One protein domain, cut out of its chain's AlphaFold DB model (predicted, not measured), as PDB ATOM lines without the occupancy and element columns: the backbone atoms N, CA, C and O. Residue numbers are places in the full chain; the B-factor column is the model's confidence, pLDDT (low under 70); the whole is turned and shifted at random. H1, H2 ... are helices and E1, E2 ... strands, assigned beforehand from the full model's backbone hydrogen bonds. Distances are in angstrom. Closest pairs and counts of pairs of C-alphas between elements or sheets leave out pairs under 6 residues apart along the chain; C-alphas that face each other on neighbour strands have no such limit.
ATOM      1  N   PHE A 127       9.929 -22.281  10.788       71.25
ATOM      2  CA  PHE A 127      10.858 -21.798  11.812       71.25
ATOM      3  C   PHE A 127      11.655 -22.917  12.500       71.25
ATOM      4  O   PHE A 127      12.853 -22.763  12.712       71.25
ATOM      5  N   ALA A 128      11.013 -24.040  12.837       75.88
ATOM      6  CA  ALA A 128      11.705 -25.188  13.422       75.88
ATOM      7  C   ALA A 128      12.687 -25.799  12.413       75.88
ATOM      8  O   ALA A 128      13.822 -26.091  12.772       75.88
ATOM      9  N   LEU A 129      12.284 -25.878  11.141       73.44
ATOM     10  CA  LEU A 129      13.174 -26.276  10.054       73.44
ATOM     11  C   LEU A 129      14.338 -25.283   9.895       73.44
ATOM     12  O   LEU A 129      15.482 -25.700   9.781       73.44
ATOM     13  N   TYR A 130      14.067 -23.973   9.959       73.94
ATOM     14  CA  TYR A 130      15.103 -22.942   9.880       73.94
ATOM     15  C   TYR A 130      16.166 -23.099  10.977       73.94
ATOM     16  O   TYR A 130      17.354 -22.996  10.692       73.94
ATOM     17  N   LYS A 131      15.753 -23.412  12.214       81.06
ATOM     18  CA  LYS A 131      16.668 -23.671  13.340       81.06
ATOM     19  C   LYS A 131      17.600 -24.865  13.126       81.06
ATOM     20  O   LYS A 131      18.644 -24.912  13.765       81.06
ATOM     21  N   ALA A 132      17.210 -25.826  12.290       83.56
ATOM     22  CA  ALA A 132      18.034 -26.991  11.993       83.56
ATOM     23  C   ALA A 132      19.167 -26.673  11.001       83.56
ATOM     24  O   ALA A 132      20.156 -27.402  10.955       83.56
ATOM     25  N   PHE A 133      19.057 -25.589  10.224       79.00
ATOM     26  CA  PHE A 133      20.138 -25.175   9.335       79.00
ATOM     27  C   PHE A 133      21.261 -24.506  10.123       79.00
ATOM     28  O   PHE A 133      21.030 -23.609  10.936       79.00
ATOM     29  N   GLN A 134      22.498 -24.892   9.822       83.81
ATOM     30  CA  GLN A 134      23.658 -24.153  10.297       83.81
ATOM     31  C   GLN A 134      23.917 -22.931   9.404       83.81
ATOM     32  O   GLN A 134      23.816 -23.043   8.177       83.81
ATOM     33  N   PRO A 135      24.257 -21.763   9.982       80.31
ATOM     34  CA  PRO A 135      24.632 -20.594   9.200       80.31
ATOM     35  C   PRO A 135      25.813 -20.909   8.280       80.31
ATOM     36  O   PRO A 135      26.859 -21.370   8.733       80.31
ATOM     37  N   CYS A 136      25.664 -20.630   6.986       75.81
ATOM     38  CA  CYS A 136      26.797 -20.681   6.071       75.81
ATOM     39  C   CYS A 136      27.673 -19.443   6.309       75.81
ATOM     40  O   CYS A 136      27.216 -18.317   6.134       75.81
ATOM     41  N   THR A 137      28.922 -19.658   6.717       75.94
ATOM     42  CA  THR A 137      29.923 -18.603   6.959       75.94
ATOM     43  C   THR A 137      30.783 -18.307   5.735       75.94
ATOM     44  O   THR A 137      31.678 -17.469   5.802       75.94
ATOM     45  N   ARG A 138      30.555 -19.004   4.617       75.50
ATOM     46  CA  ARG A 138      31.297 -18.754   3.382       75.50
ATOM     47  C   ARG A 138      30.830 -17.437   2.777       75.50
ATOM     48  O   ARG A 138      29.658 -17.303   2.423       75.50
ATOM     49  N   ASP A 139      31.764 -16.508   2.609       65.69
ATOM     50  CA  ASP A 139      31.550 -15.330   1.780       65.69
ATOM     51  C   ASP A 139      31.408 -15.786   0.329       65.69
ATOM     52  O   ASP A 139      32.367 -16.176  -0.340       65.69
ATOM     53  N   PHE A 140      30.172 -15.782  -0.160       65.44
ATOM     54  CA  PHE A 140      29.915 -15.959  -1.577       65.44
ATOM     55  C   PHE A 140      30.377 -14.688  -2.283       65.44
ATOM     56  O   PHE A 140      29.675 -13.675  -2.255       65.44
ATOM     57  N   ASN A 141      31.551 -14.727  -2.922       65.00
ATOM     58  CA  ASN A 141      31.977 -13.643  -3.798       65.00
ATOM     59  C   ASN A 141      31.133 -13.676  -5.082       65.00
ATOM     60  O   ASN A 141      31.514 -14.222  -6.115       65.00
ATOM     61  N   ALA A 142      29.917 -13.153  -4.981       61.31
ATOM     62  CA  ALA A 142      28.931 -13.116  -6.044       61.31
ATOM     63  C   ALA A 142      29.210 -11.939  -6.990       61.31
ATOM     64  O   ALA A 142      28.323 -11.115  -7.217       61.31
ATOM     65  N   GLU A 143      30.427 -11.802  -7.528       66.81
ATOM     66  CA  GLU A 143      30.775 -10.721  -8.469       66.81
ATOM     67  C   GLU A 143      29.795 -10.674  -9.656       66.81
ATOM     68  O   GLU A 143      29.305  -9.594  -9.991       66.81
ATOM     69  N   SER A 144      29.367 -11.840 -10.154       69.19
ATOM     70  CA  SER A 144      28.357 -12.016 -11.210       69.19
ATOM     71  C   SER A 144      26.959 -12.431 -10.720       69.19
ATOM     72  O   SER A 144      26.054 -12.615 -11.532       69.19
ATOM     73  N   GLY A 145      26.752 -12.593  -9.410       75.38
ATOM     74  CA  GLY A 145      25.478 -13.059  -8.860       75.38
ATOM     75  C   GLY A 145      24.447 -11.942  -8.683       75.38
ATOM     76  O   GLY A 145      24.786 -10.810  -8.326       75.38
ATOM     77  N   MET A 146      23.175 -12.282  -8.902       83.81
ATOM     78  CA  MET A 146      22.026 -11.430  -8.593       83.81
ATOM     79  C   MET A 146      21.519 -11.739  -7.183       83.81
ATOM     80  O   MET A 146      21.274 -12.896  -6.843       83.81
ATOM     81  N   TYR A 147      21.338 -10.703  -6.367       88.31
ATOM     82  CA  TYR A 147      20.752 -10.849  -5.040       88.31
ATOM     83  C   TYR A 147      19.231 -10.871  -5.144       88.31
ATOM     84  O   TYR A 147      18.637  -9.942  -5.686       88.31
ATOM     85  N   ILE A 148      18.611 -11.915  -4.599       89.62
ATOM     86  CA  ILE A 148      17.161 -12.009  -4.438       89.62
ATOM     87  C   ILE A 148      16.860 -11.873  -2.950       89.62
ATOM     88  O   ILE A 148      17.329 -12.669  -2.137       89.62
ATOM     89  N   ILE A 149      16.114 -10.833  -2.592       89.69
ATOM     90  CA  ILE A 149      15.870 -10.435  -1.209       89.69
ATOM     91  C   ILE A 149      14.384 -10.593  -0.908       89.69
ATOM     92  O   ILE A 149      13.542 -10.046  -1.614       89.69
ATOM     93  N   ASP A 150      14.062 -11.297   0.173       88.50
ATOM     94  CA  ASP A 150      12.710 -11.318   0.728       88.50
ATOM     95  C   ASP A 150      12.355  -9.941   1.325       88.50
ATOM     96  O   ASP A 150      13.081  -9.400   2.164       88.50
ATOM     97  N   GLY A 151      11.231  -9.361   0.910       88.31
ATOM     98  CA  GLY A 151      10.735  -8.086   1.424       88.31
ATOM     99  C   GLY A 151      10.441  -8.125   2.926       88.31
ATOM    100  O   GLY A 151      10.701  -7.144   3.626       88.31
ATOM    101  N   GLY A 152       9.992  -9.271   3.455       87.31
ATOM    102  CA  GLY A 152       9.766  -9.450   4.893       87.31
ATOM    103  C   GLY A 152      11.058  -9.359   5.710       87.31
ATOM    104  O   GLY A 152      11.077  -8.778   6.795       87.31
ATOM    105  N   TYR A 153      12.173  -9.846   5.161       87.06
ATOM    106  CA  TYR A 153      13.490  -9.740   5.789       87.06
ATOM    107  C   TYR A 153      13.945  -8.284   5.960       87.06
ATOM    108  O   TYR A 153      14.560  -7.943   6.975       87.06
ATOM    109  N   LEU A 154      13.629  -7.408   5.002       89.75
ATOM    110  CA  LEU A 154      14.033  -6.005   5.064       89.75
ATOM    111  C   LEU A 154      13.425  -5.282   6.270       89.75
ATOM    112  O   LEU A 154      14.124  -4.464   6.875       89.75
ATOM    113  N   LEU A 155      12.197  -5.630   6.674       86.06
ATOM    114  CA  LEU A 155      11.509  -5.033   7.830       86.06
ATOM    115  C   LEU A 155      12.340  -5.086   9.117       86.06
ATOM    116  O   LEU A 155      12.257  -4.193   9.955       86.06
ATOM    117  N   HIS A 156      13.184  -6.108   9.259       84.75
ATOM    118  CA  HIS A 156      14.052  -6.291  10.421       84.75
ATOM    119  C   HIS A 156      15.436  -5.647  10.270       84.75
ATOM    120  O   HIS A 156      16.242  -5.689  11.200       84.75
ATOM    121  N   ARG A 157      15.760  -5.101   9.094       89.19
ATOM    122  CA  ARG A 157      17.085  -4.550   8.780       89.19
ATOM    123  C   ARG A 157      17.124  -3.034   8.743       89.19
ATOM    124  O   ARG A 157      18.157  -2.464   9.082       89.19
ATOM    125  N   VAL A 158      16.034  -2.385   8.342       88.69
ATOM    126  CA  VAL A 158      15.990  -0.925   8.218       88.69
ATOM    127  C   VAL A 158      15.219  -0.337   9.386       88.69
ATOM    128  O   VAL A 158      14.016  -0.532   9.525       88.69
ATOM    129  N   ILE A 159      15.927   0.408  10.232       87.69
ATOM    130  CA  ILE A 159      15.351   1.039  11.419       87.69
ATOM    131  C   ILE A 159      14.562   2.282  11.002       87.69
ATOM    132  O   ILE A 159      15.097   3.191  10.366       87.69
ATOM    133  N   TRP A 160      13.289   2.344  11.392       89.44
ATOM    134  CA  TRP A 160      12.422   3.487  11.109       89.44
ATOM    135  C   TRP A 160      12.606   4.564  12.173       89.44
ATOM    136  O   TRP A 160      12.239   4.375  13.334       89.44
ATOM    137  N   LYS A 161      13.166   5.711  11.780       86.31
ATOM    138  CA  LYS A 161      13.346   6.843  12.694       86.31
ATOM    139  C   LYS A 161      11.994   7.480  13.028       86.31
ATOM    140  O   LYS A 161      11.082   7.536  12.202       86.31
ATOM    141  N   ARG A 162      11.858   7.972  14.261       85.19
ATOM    142  CA  ARG A 162      10.658   8.698  14.696       85.19
ATOM    143  C   ARG A 162      10.532  10.001  13.900       85.19
ATOM    144  O   ARG A 162      11.525  10.695  13.711       85.19
ATOM    145  N   GLY A 163       9.321  10.320  13.446       84.38
ATOM    146  CA  GLY A 163       9.058  11.508  12.624       84.38
ATOM    147  C   GLY A 163       9.375  11.338  11.133       84.38
ATOM    148  O   GLY A 163       9.145  12.265  10.365       84.38
ATOM    149  N   SER A 164       9.867  10.170  10.703       87.94
ATOM    150  CA  SER A 164      10.059   9.874   9.284       87.94
ATOM    151  C   SER A 164       8.727   9.751   8.542       87.94
ATOM    152  O   SER A 164       7.774   9.136   9.032       87.94
ATOM    153  N   THR A 165       8.689  10.309   7.333       90.94
ATOM    154  CA  THR A 165       7.606  10.102   6.366       90.94
ATOM    155  C   THR A 165       7.761   8.751   5.675       90.94
ATOM    156  O   THR A 165       8.879   8.226   5.588       90.94
ATOM    157  N   PHE A 166       6.679   8.205   5.118       86.62
ATOM    158  CA  PHE A 166       6.759   6.978   4.316       86.62
ATOM    159  C   PHE A 166       7.747   7.084   3.154       86.62
ATOM    160  O   PHE A 166       8.493   6.134   2.931       86.62
ATOM    161  N   SER A 167       7.830   8.237   2.478       89.69
ATOM    162  CA  SER A 167       8.840   8.467   1.434       89.69
ATOM    163  C   SER A 167      10.254   8.274   1.978       89.69
ATOM    164  O   SER A 167      11.022   7.488   1.437       89.69
ATOM    165  N   SER A 168      10.578   8.907   3.111       90.62
ATOM    166  CA  SER A 168      11.914   8.778   3.704       90.62
ATOM    167  C   SER A 168      12.221   7.348   4.163       90.62
ATOM    168  O   SER A 168      13.361   6.897   4.084       90.62
ATOM    169  N   ILE A 169      11.207   6.606   4.623       90.31
ATOM    170  CA  ILE A 169      11.344   5.194   4.990       90.31
ATOM    171  C   ILE A 169      11.639   4.355   3.744       90.31
ATOM    172  O   ILE A 169      12.572   3.552   3.762       90.31
ATOM    173  N   TYR A 170      10.890   4.563   2.661       90.00
ATOM    174  CA  TYR A 170      11.123   3.907   1.378       90.00
ATOM    175  C   TYR A 170      12.532   4.195   0.839       90.00
ATOM    176  O   TYR A 170      13.250   3.268   0.461       90.00
ATOM    177  N   ASP A 171      12.978   5.451   0.898       92.56
ATOM    178  CA  ASP A 171      14.318   5.849   0.461       92.56
ATOM    179  C   ASP A 171      15.416   5.170   1.291       92.56
ATOM    180  O   ASP A 171      16.429   4.725   0.741       92.56
ATOM    181  N   ASN A 172      15.199   5.006   2.601       92.88
ATOM    182  CA  ASN A 172      16.113   4.264   3.473       92.88
ATOM    183  C   ASN A 172      16.204   2.785   3.071       92.88
ATOM    184  O   ASN A 172      17.306   2.234   3.027       92.88
ATOM    185  N   TYR A 173      15.078   2.148   2.731       92.88
ATOM    186  CA  TYR A 173      15.068   0.777   2.212       92.88
ATOM    187  C   TYR A 173      15.819   0.654   0.890       92.88
ATOM    188  O   TYR A 173      16.704  -0.195   0.761       92.88
ATOM    189  N   ALA A 174      15.511   1.521  -0.074       92.19
ATOM    190  CA  ALA A 174      16.159   1.516  -1.379       92.19
ATOM    191  C   ALA A 174      17.674   1.750  -1.252       92.19
ATOM    192  O   ALA A 174      18.473   1.071  -1.896       92.19
ATOM    193  N   THR A 175      18.079   2.670  -0.375       93.75
ATOM    194  CA  THR A 175      19.489   2.954  -0.083       93.75
ATOM    195  C   THR A 175      20.178   1.756   0.562       93.75
ATOM    196  O   THR A 175      21.258   1.362   0.121       93.75
ATOM    197  N   TYR A 176      19.556   1.126   1.561       93.94
ATOM    198  CA  TYR A 176      20.098  -0.067   2.215       93.94
ATOM    199  C   TYR A 176      20.316  -1.225   1.232       93.94
ATOM    200  O   TYR A 176      21.375  -1.851   1.236       93.94
ATOM    201  N   VAL A 177      19.346  -1.487   0.352       92.94
ATOM    202  CA  VAL A 177      19.458  -2.559  -0.646       92.94
ATOM    203  C   VAL A 177      20.597  -2.280  -1.626       92.94
ATOM    204  O   VAL A 177      21.462  -3.136  -1.810       92.94
ATOM    205  N   ARG A 178      20.654  -1.068  -2.191       90.88
ATOM    206  CA  ARG A 178      21.692  -0.686  -3.164       90.88
ATOM    207  C   ARG A 178      23.095  -0.747  -2.571       90.88
ATOM    208  O   ARG A 178      24.011  -1.224  -3.234       90.88
ATOM    209  N   THR A 179      23.255  -0.273  -1.336       91.44
ATOM    210  CA  THR A 179      24.560  -0.223  -0.658       91.44
ATOM    211  C   THR A 179      25.053  -1.600  -0.234       91.44
ATOM    212  O   THR A 179      26.247  -1.861  -0.328       91.44
ATOM    213  N   LYS A 180      24.158  -2.494   0.207       89.44
ATOM    214  CA  LYS A 180      24.558  -3.794   0.759       89.44
ATOM    215  C   LYS A 180      24.545  -4.947  -0.248       89.44
ATOM    216  O   LYS A 180      25.315  -5.886  -0.079       89.44
ATOM    217  N   TYR A 181      23.697  -4.886  -1.273       87.69
ATOM    218  CA  TYR A 181      23.438  -6.010  -2.184       87.69
ATOM    219  C   TYR A 181      23.520  -5.640  -3.675       87.69
ATOM    220  O   TYR A 181      23.135  -6.446  -4.515       87.69
ATOM    221  N   LYS A 182      24.060  -4.462  -4.023       85.69
ATOM    222  CA  LYS A 182      24.142  -3.890  -5.386       85.69
ATOM    223  C   LYS A 182      22.826  -3.295  -5.899       85.69
ATOM    224  O   LYS A 182      21.733  -3.580  -5.421       85.69
ATOM    225  N   SER A 183      22.942  -2.455  -6.927       85.69
ATOM    226  CA  SER A 183      21.806  -1.826  -7.617       85.69
ATOM    227  C   SER A 183      20.956  -2.802  -8.435       85.69
ATOM    228  O   SER A 183      19.813  -2.481  -8.742       85.69
ATOM    229  N   THR A 184      21.493  -3.979  -8.767       89.25
ATOM    230  CA  THR A 184      20.814  -5.046  -9.518       89.25
ATOM    231  C   THR A 184      20.042  -6.025  -8.628       89.25
ATOM    232  O   THR A 184      19.510  -7.010  -9.131       89.25
ATOM    233  N   ALA A 185      19.990  -5.795  -7.312       90.69
ATOM    234  CA  ALA A 185      19.244  -6.649  -6.396       90.69
ATOM    235  C   ALA A 185      17.734  -6.603  -6.682       90.69
ATOM    236  O   ALA A 185      17.150  -5.531  -6.845       90.69
ATOM    237  N   LEU A 186      17.098  -7.774  -6.675       92.06
ATOM    238  CA  LEU A 186      15.655  -7.929  -6.797       92.06
ATOM    239  C   LEU A 186      15.048  -8.147  -5.411       92.06
ATOM    240  O   LEU A 186      15.428  -9.075  -4.698       92.06
ATOM    241  N   VAL A 187      14.080  -7.312  -5.040       91.56
ATOM    242  CA  VAL A 187      13.301  -7.491  -3.810       91.56
ATOM    243  C   VAL A 187      11.963  -8.122  -4.171       91.56
ATOM    244  O   VAL A 187      11.218  -7.576  -4.981       91.56
ATOM    245  N   ILE A 188      11.659  -9.266  -3.567       89.69
ATOM    246  CA  ILE A 188      10.396  -9.977  -3.748       89.69
ATOM    247  C   ILE A 188       9.538  -9.721  -2.517       89.69
ATOM    248  O   ILE A 188       9.875 -10.148  -1.415       89.69
ATOM    249  N   PHE A 189       8.420  -9.032  -2.710       84.50
ATOM    250  CA  PHE A 189       7.395  -8.906  -1.685       84.50
ATOM    251  C   PHE A 189       6.383 -10.035  -1.834       84.50
ATOM    252  O   PHE A 189       5.956 -10.363  -2.941       84.50
ATOM    253  N   ASP A 190       5.980 -10.610  -0.705       76.69
ATOM    254  CA  ASP A 190       4.855 -11.532  -0.672       76.69
ATOM    255  C   ASP A 190       3.568 -10.764  -1.003       76.69
ATOM    256  O   ASP A 190       3.007 -10.068  -0.161       76.69
ATOM    257  N   GLY A 191       3.110 -10.891  -2.248       66.44
ATOM    258  CA  GLY A 191       1.812 -10.386  -2.678       66.44
ATOM    259  C   GLY A 191       0.675 -11.323  -2.272       66.44
ATOM    260  O   GLY A 191       0.834 -12.551  -2.257       66.44
ATOM    261  N   TYR A 192      -0.479 -10.729  -1.983       64.31
ATOM    262  CA  TYR A 192      -1.771 -11.408  -1.988       64.31
ATOM    263  C   TYR A 192      -2.501 -10.999  -3.270       64.31
ATOM    264  O   TYR A 192      -2.354  -9.851  -3.694       64.31
ATOM    265  N   PRO A 193      -3.242 -11.909  -3.924       64.50
ATOM    266  CA  PRO A 193      -4.075 -11.510  -5.047       64.50
ATOM    267  C   PRO A 193      -5.111 -10.488  -4.559       64.50
ATOM    268  O   PRO A 193      -5.747 -10.704  -3.532       64.50
ATOM    269  N   GLU A 194      -5.287  -9.391  -5.298       64.62
ATOM    270  CA  GLU A 194      -6.331  -8.389  -5.007       64.62
ATOM    271  C   GLU A 194      -7.738  -8.994  -5.095       64.62
ATOM    272  O   GLU A 194      -8.675  -8.512  -4.467       64.62
ATOM    273  N   ASN A 195      -7.881 -10.072  -5.869       63.25
ATOM    274  CA  ASN A 195      -9.130 -10.788  -6.033       63.25
ATOM    275  C   ASN A 195      -9.132 -12.074  -5.192       63.25
ATOM    276  O   ASN A 195      -8.424 -13.034  -5.504       63.25
ATOM    277  N   GLU A 196      -9.977 -12.108  -4.160       58.00
ATOM    278  CA  GLU A 196     -10.163 -13.258  -3.262       58.00
ATOM    279  C   GLU A 196     -10.615 -14.539  -3.988       58.00
ATOM    280  O   GLU A 196     -10.462 -15.639  -3.458       58.00
ATOM    281  N   THR A 197     -11.139 -14.427  -5.217       56.62
ATOM    282  CA  THR A 197     -11.556 -15.596  -6.015       56.62
ATOM    283  C   THR A 197     -10.393 -16.423  -6.564       56.62
ATOM    284  O   THR A 197     -10.592 -17.593  -6.895       56.62
ATOM    285  N   VAL A 198      -9.167 -15.886  -6.611       58.50
ATOM    286  CA  VAL A 198      -7.971 -16.685  -6.920       58.50
ATOM    287  C   VAL A 198      -7.509 -17.349  -5.626       58.50
ATOM    288  O   VAL A 198      -6.624 -16.855  -4.928       58.50
ATOM    289  N   GLY A 199      -8.159 -18.462  -5.280       56.69
ATOM    290  CA  GLY A 199      -7.895 -19.223  -4.063       56.69
ATOM    291  C   GLY A 199      -6.424 -19.621  -3.943       56.69
ATOM    292  O   GLY A 199      -5.973 -20.591  -4.546       56.69
ATOM    293  N   SER A 200      -5.668 -18.870  -3.147       66.12
ATOM    294  CA  SER A 200      -4.298 -19.194  -2.760       66.12
ATOM    295  C   SER A 200      -4.291 -19.790  -1.358       66.12
ATOM    296  O   SER A 200      -5.049 -19.366  -0.480       66.12
ATOM    297  N   THR A 201      -3.366 -20.715  -1.095       63.19
ATOM    298  CA  THR A 201      -3.099 -21.216   0.264       63.19
ATOM    299  C   THR A 201      -2.772 -20.080   1.243       63.19
ATOM    300  O   THR A 201      -3.059 -20.190   2.434       63.19
ATOM    301  N   LYS A 202      -2.253 -18.945   0.745       68.38
ATOM    302  CA  LYS A 202      -2.014 -17.730   1.538       68.38
ATOM    303  C   LYS A 202      -3.305 -17.054   2.017       68.38
ATOM    304  O   LYS A 202      -3.341 -16.612   3.161       68.38
ATOM    305  N   CYS A 203      -4.358 -17.010   1.196       69.62
ATOM    306  CA  CYS A 203      -5.648 -16.408   1.563       69.62
ATOM    307  C   CYS A 203      -6.326 -17.195   2.694       69.62
ATOM    308  O   CYS A 203      -6.848 -16.607   3.638       69.62
ATOM    309  N   VAL A 204      -6.244 -18.530   2.653       70.88
ATOM    310  CA  VAL A 204      -6.778 -19.406   3.711       70.88
ATOM    311  C   VAL A 204      -6.027 -19.199   5.032       70.88
ATOM    312  O   VAL A 204      -6.649 -19.025   6.080       70.88
ATOM    313  N   GLU A 205      -4.689 -19.151   5.000       71.50
ATOM    314  CA  GLU A 205      -3.880 -18.873   6.196       71.50
ATOM    315  C   GLU A 205      -4.108 -17.450   6.735       71.50
ATOM    316  O   GLU A 205      -4.072 -17.246   7.950       71.50
ATOM    317  N   GLN A 206      -4.376 -16.468   5.867       71.06
ATOM    318  CA  GLN A 206      -4.757 -15.115   6.269       71.06
ATOM    319  C   GLN A 206      -6.122 -15.111   6.960       71.06
ATOM    320  O   GLN A 206      -6.197 -14.643   8.091       71.06
ATOM    321  N   ALA A 207      -7.164 -15.693   6.357       70.81
ATOM    322  CA  ALA A 207      -8.494 -15.800   6.964       70.81
ATOM    323  C   ALA A 207      -8.434 -16.459   8.352       70.81
ATOM    324  O   ALA A 207      -9.031 -15.963   9.309       70.81
ATOM    325  N   ARG A 208      -7.618 -17.513   8.495       71.94
ATOM    326  CA  ARG A 208      -7.354 -18.171   9.782       71.94
ATOM    327  C   ARG A 208      -6.742 -17.225  10.827       71.94
ATOM    328  O   ARG A 208      -7.043 -17.353  12.009       71.94
ATOM    329  N   ARG A 209      -5.869 -16.289  10.431       68.25
ATOM    330  CA  ARG A 209      -5.272 -15.280  11.334       68.25
ATOM    331  C   ARG A 209      -6.237 -14.130  11.630       68.25
ATOM    332  O   ARG A 209      -6.324 -13.696  12.779       68.25
ATOM    333  N   THR A 210      -6.990 -13.672  10.633       68.06
ATOM    334  CA  THR A 210      -7.950 -12.566  10.772       68.06
ATOM    335  C   THR A 210      -9.111 -12.925  11.702       68.06
ATOM    336  O   THR A 210      -9.604 -12.053  12.408       68.06
ATOM    337  N   GLN A 211      -9.482 -14.211  11.807       64.56
ATOM    338  CA  GLN A 211     -10.462 -14.685  12.800       64.56
ATOM    339  C   GLN A 211     -10.106 -14.301  14.247       64.56
ATOM    340  O   GLN A 211     -10.998 -14.204  15.083       64.56
ATOM    341  N   THR A 212      -8.824 -14.068  14.552       60.25
ATOM    342  CA  THR A 212      -8.384 -13.677  15.902       60.25
ATOM    343  C   THR A 212      -8.199 -12.174  16.100       60.25
ATOM    344  O   THR A 212      -8.271 -11.717  17.239       60.25
ATOM    345  N   GLN A 213      -7.959 -11.395  15.041       59.16
ATOM    346  CA  GLN A 213      -7.694  -9.955  15.125       59.16
ATOM    347  C   GLN A 213      -8.113  -9.262  13.824       59.16
ATOM    348  O   GLN A 213      -7.622  -9.603  12.748       59.16
ATOM    349  N   MET A 214      -8.978  -8.251  13.932       57.66
ATOM    350  CA  MET A 214      -9.299  -7.342  12.832       57.66
ATOM    351  C   MET A 214      -8.575  -6.010  13.046       57.66
ATOM    352  O   MET A 214      -8.705  -5.399  14.105       57.66
ATOM    353  N   SER A 215      -7.816  -5.570  12.043       63.12
ATOM    354  CA  SER A 215      -7.248  -4.218  11.985       63.12
ATOM    355  C   SER A 215      -8.088  -3.361  11.048       63.12
ATOM    356  O   SER A 215      -8.614  -3.864  10.057       63.12
ATOM    357  N   SER A 216      -8.172  -2.061  11.327       68.00
ATOM    358  CA  SER A 216      -8.668  -1.090  10.354       68.00
ATOM    359  C   SER A 216      -7.779  -1.096   9.112       68.00
ATOM    360  O   SER A 216      -6.551  -1.170   9.233       68.00
ATOM    361  N   GLU A 217      -8.395  -0.985   7.940       68.12
ATOM    362  CA  GLU A 217      -7.682  -0.674   6.705       68.12
ATOM    363  C   GLU A 217      -7.075   0.729   6.828       68.12
ATOM    364  O   GLU A 217      -7.744   1.677   7.248       68.12
ATOM    365  N   VAL A 218      -5.783   0.854   6.528       68.94
ATOM    366  CA  VAL A 218      -5.062   2.127   6.604       68.94
ATOM    367  C   VAL A 218      -4.496   2.441   5.231       68.94
ATOM    368  O   VAL A 218      -3.617   1.740   4.736       68.94
ATOM    369  N   MET A 219      -4.987   3.525   4.637       76.50
ATOM    370  CA  MET A 219      -4.451   4.068   3.394       76.50
ATOM    371  C   MET A 219      -3.253   4.959   3.718       76.50
ATOM    372  O   MET A 219      -3.380   5.950   4.439       76.50
ATOM    373  N   PHE A 220      -2.085   4.613   3.186       76.00
ATOM    374  CA  PHE A 220      -0.862   5.386   3.384       76.00
ATOM    375  C   PHE A 220      -0.645   6.368   2.233       76.00
ATOM    376  O   PHE A 220      -0.859   6.035   1.069       76.00
ATOM    377  N   ASN A 221      -0.160   7.569   2.550       83.62
ATOM    378  CA  ASN A 221       0.369   8.502   1.559       83.62
ATOM    379  C   ASN A 221       1.860   8.775   1.834       83.62
ATOM    380  O   ASN A 221       2.355   8.552   2.941       83.62
ATOM    381  N   ALA A 222       2.591   9.252   0.824       80.81
ATOM    382  CA  ALA A 222       4.046   9.411   0.906       80.81
ATOM    383  C   ALA A 222       4.503  10.411   1.988       80.81
ATOM    384  O   ALA A 222       5.609  10.281   2.521       80.81
ATOM    385  N   THR A 223       3.665  11.399   2.315       85.19
ATOM    386  CA  THR A 223       3.960  12.471   3.276       85.19
ATOM    387  C   THR A 223       3.514  12.146   4.700       85.19
ATOM    388  O   THR A 223       3.910  12.844   5.632       85.19
ATOM    389  N   MET A 224       2.730  11.083   4.893       84.94
ATOM    390  CA  MET A 224       2.208  10.686   6.191       84.94
ATOM    391  C   MET A 224       3.368  10.300   7.103       84.94
ATOM    392  O   MET A 224       4.283   9.561   6.730       84.94
ATOM    393  N   ILE A 225       3.331  10.849   8.311       79.38
ATOM    394  CA  ILE A 225       4.318  10.575   9.347       79.38
ATOM    395  C   ILE A 225       3.886   9.307  10.080       79.38
ATOM    396  O   ILE A 225       2.714   9.145  10.427       79.38
ATOM    397  N   ARG A 226       4.839   8.406  10.333       68.81
ATOM    398  CA  ARG A 226       4.589   7.182  11.100       68.81
ATOM    399  C   ARG A 226       4.052   7.521  12.501       68.81
ATOM    400  O   ARG A 226       4.720   8.215  13.266       68.81
ATOM    401  N   THR A 227       2.901   6.955  12.860       62.69
ATOM    402  CA  THR A 227       2.260   7.104  14.183       62.69
ATOM    403  C   THR A 227       2.599   5.998  15.183       62.69
ATOM    404  O   THR A 227       2.377   6.175  16.377       62.69
TER     405      THR A 227
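AT A GLANCE: This is residues 127 to 227 of the 229 residues of an uncharacterized protein of Araneus ventricosus (UniProt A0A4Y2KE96). Picture a loose, open frame: two short parallel strands, E1 and E2, side by side near the middle with small H2 directly after E1, long H3 off to one side, and H1 and H4 far out on long unnamed links. Residues 127 to 141 and 207 to 219 stick out, and the last residues swing back toward the beginning of H3. The printed part has 101 residues, in the order H1, E1, H2, H3, E2, H4; under half are in named elements, and the class is mostly helix. The radius of gyration of the C-alphas is 17.5 A, and the spans are 45 by 38 by 25 A.

HOW THE PARTS SIT: Start at H1, residues 127 to 132, which touches no helix. Next look at E1, residues 148 to 150, and its parallel neighbour E2, residues 186 to 188, at 31 degrees; N 149 and O 186 are within hydrogen-bond range at 2.8 A. Between them in the chain come H2, residues 151 to 154, and H3, residues 166 to 181, a strand-helix-strand unit, two parallel strands joined through helices, with a right-handed crossover. H2 and H3 are close but not clearly touching, their closest C-alphas, of Leu 154 and Tyr 173, 7.4 A apart. H4, residues 201 to 210, is apart from H3. In H1, H3 and H4 every O i to N i+4 pair is within hydrogen-bond range; H2 is too short for one.

IN THESE COORDINATES: Find C-alpha 127 at (10.858, -21.798, 11.812), where H1 begins. H3 runs 22.1 A from C-alpha 166 at (6.759, 6.978, 4.316). H4 runs 14.4 A to C-alpha 210 at (-7.950, -12.566, 10.772).

THE WHOLE: The printed part has no cut. The links H1 to E1, H2 to H3 and E2 to H4 are long. Low-confidence residues include 191 to 203.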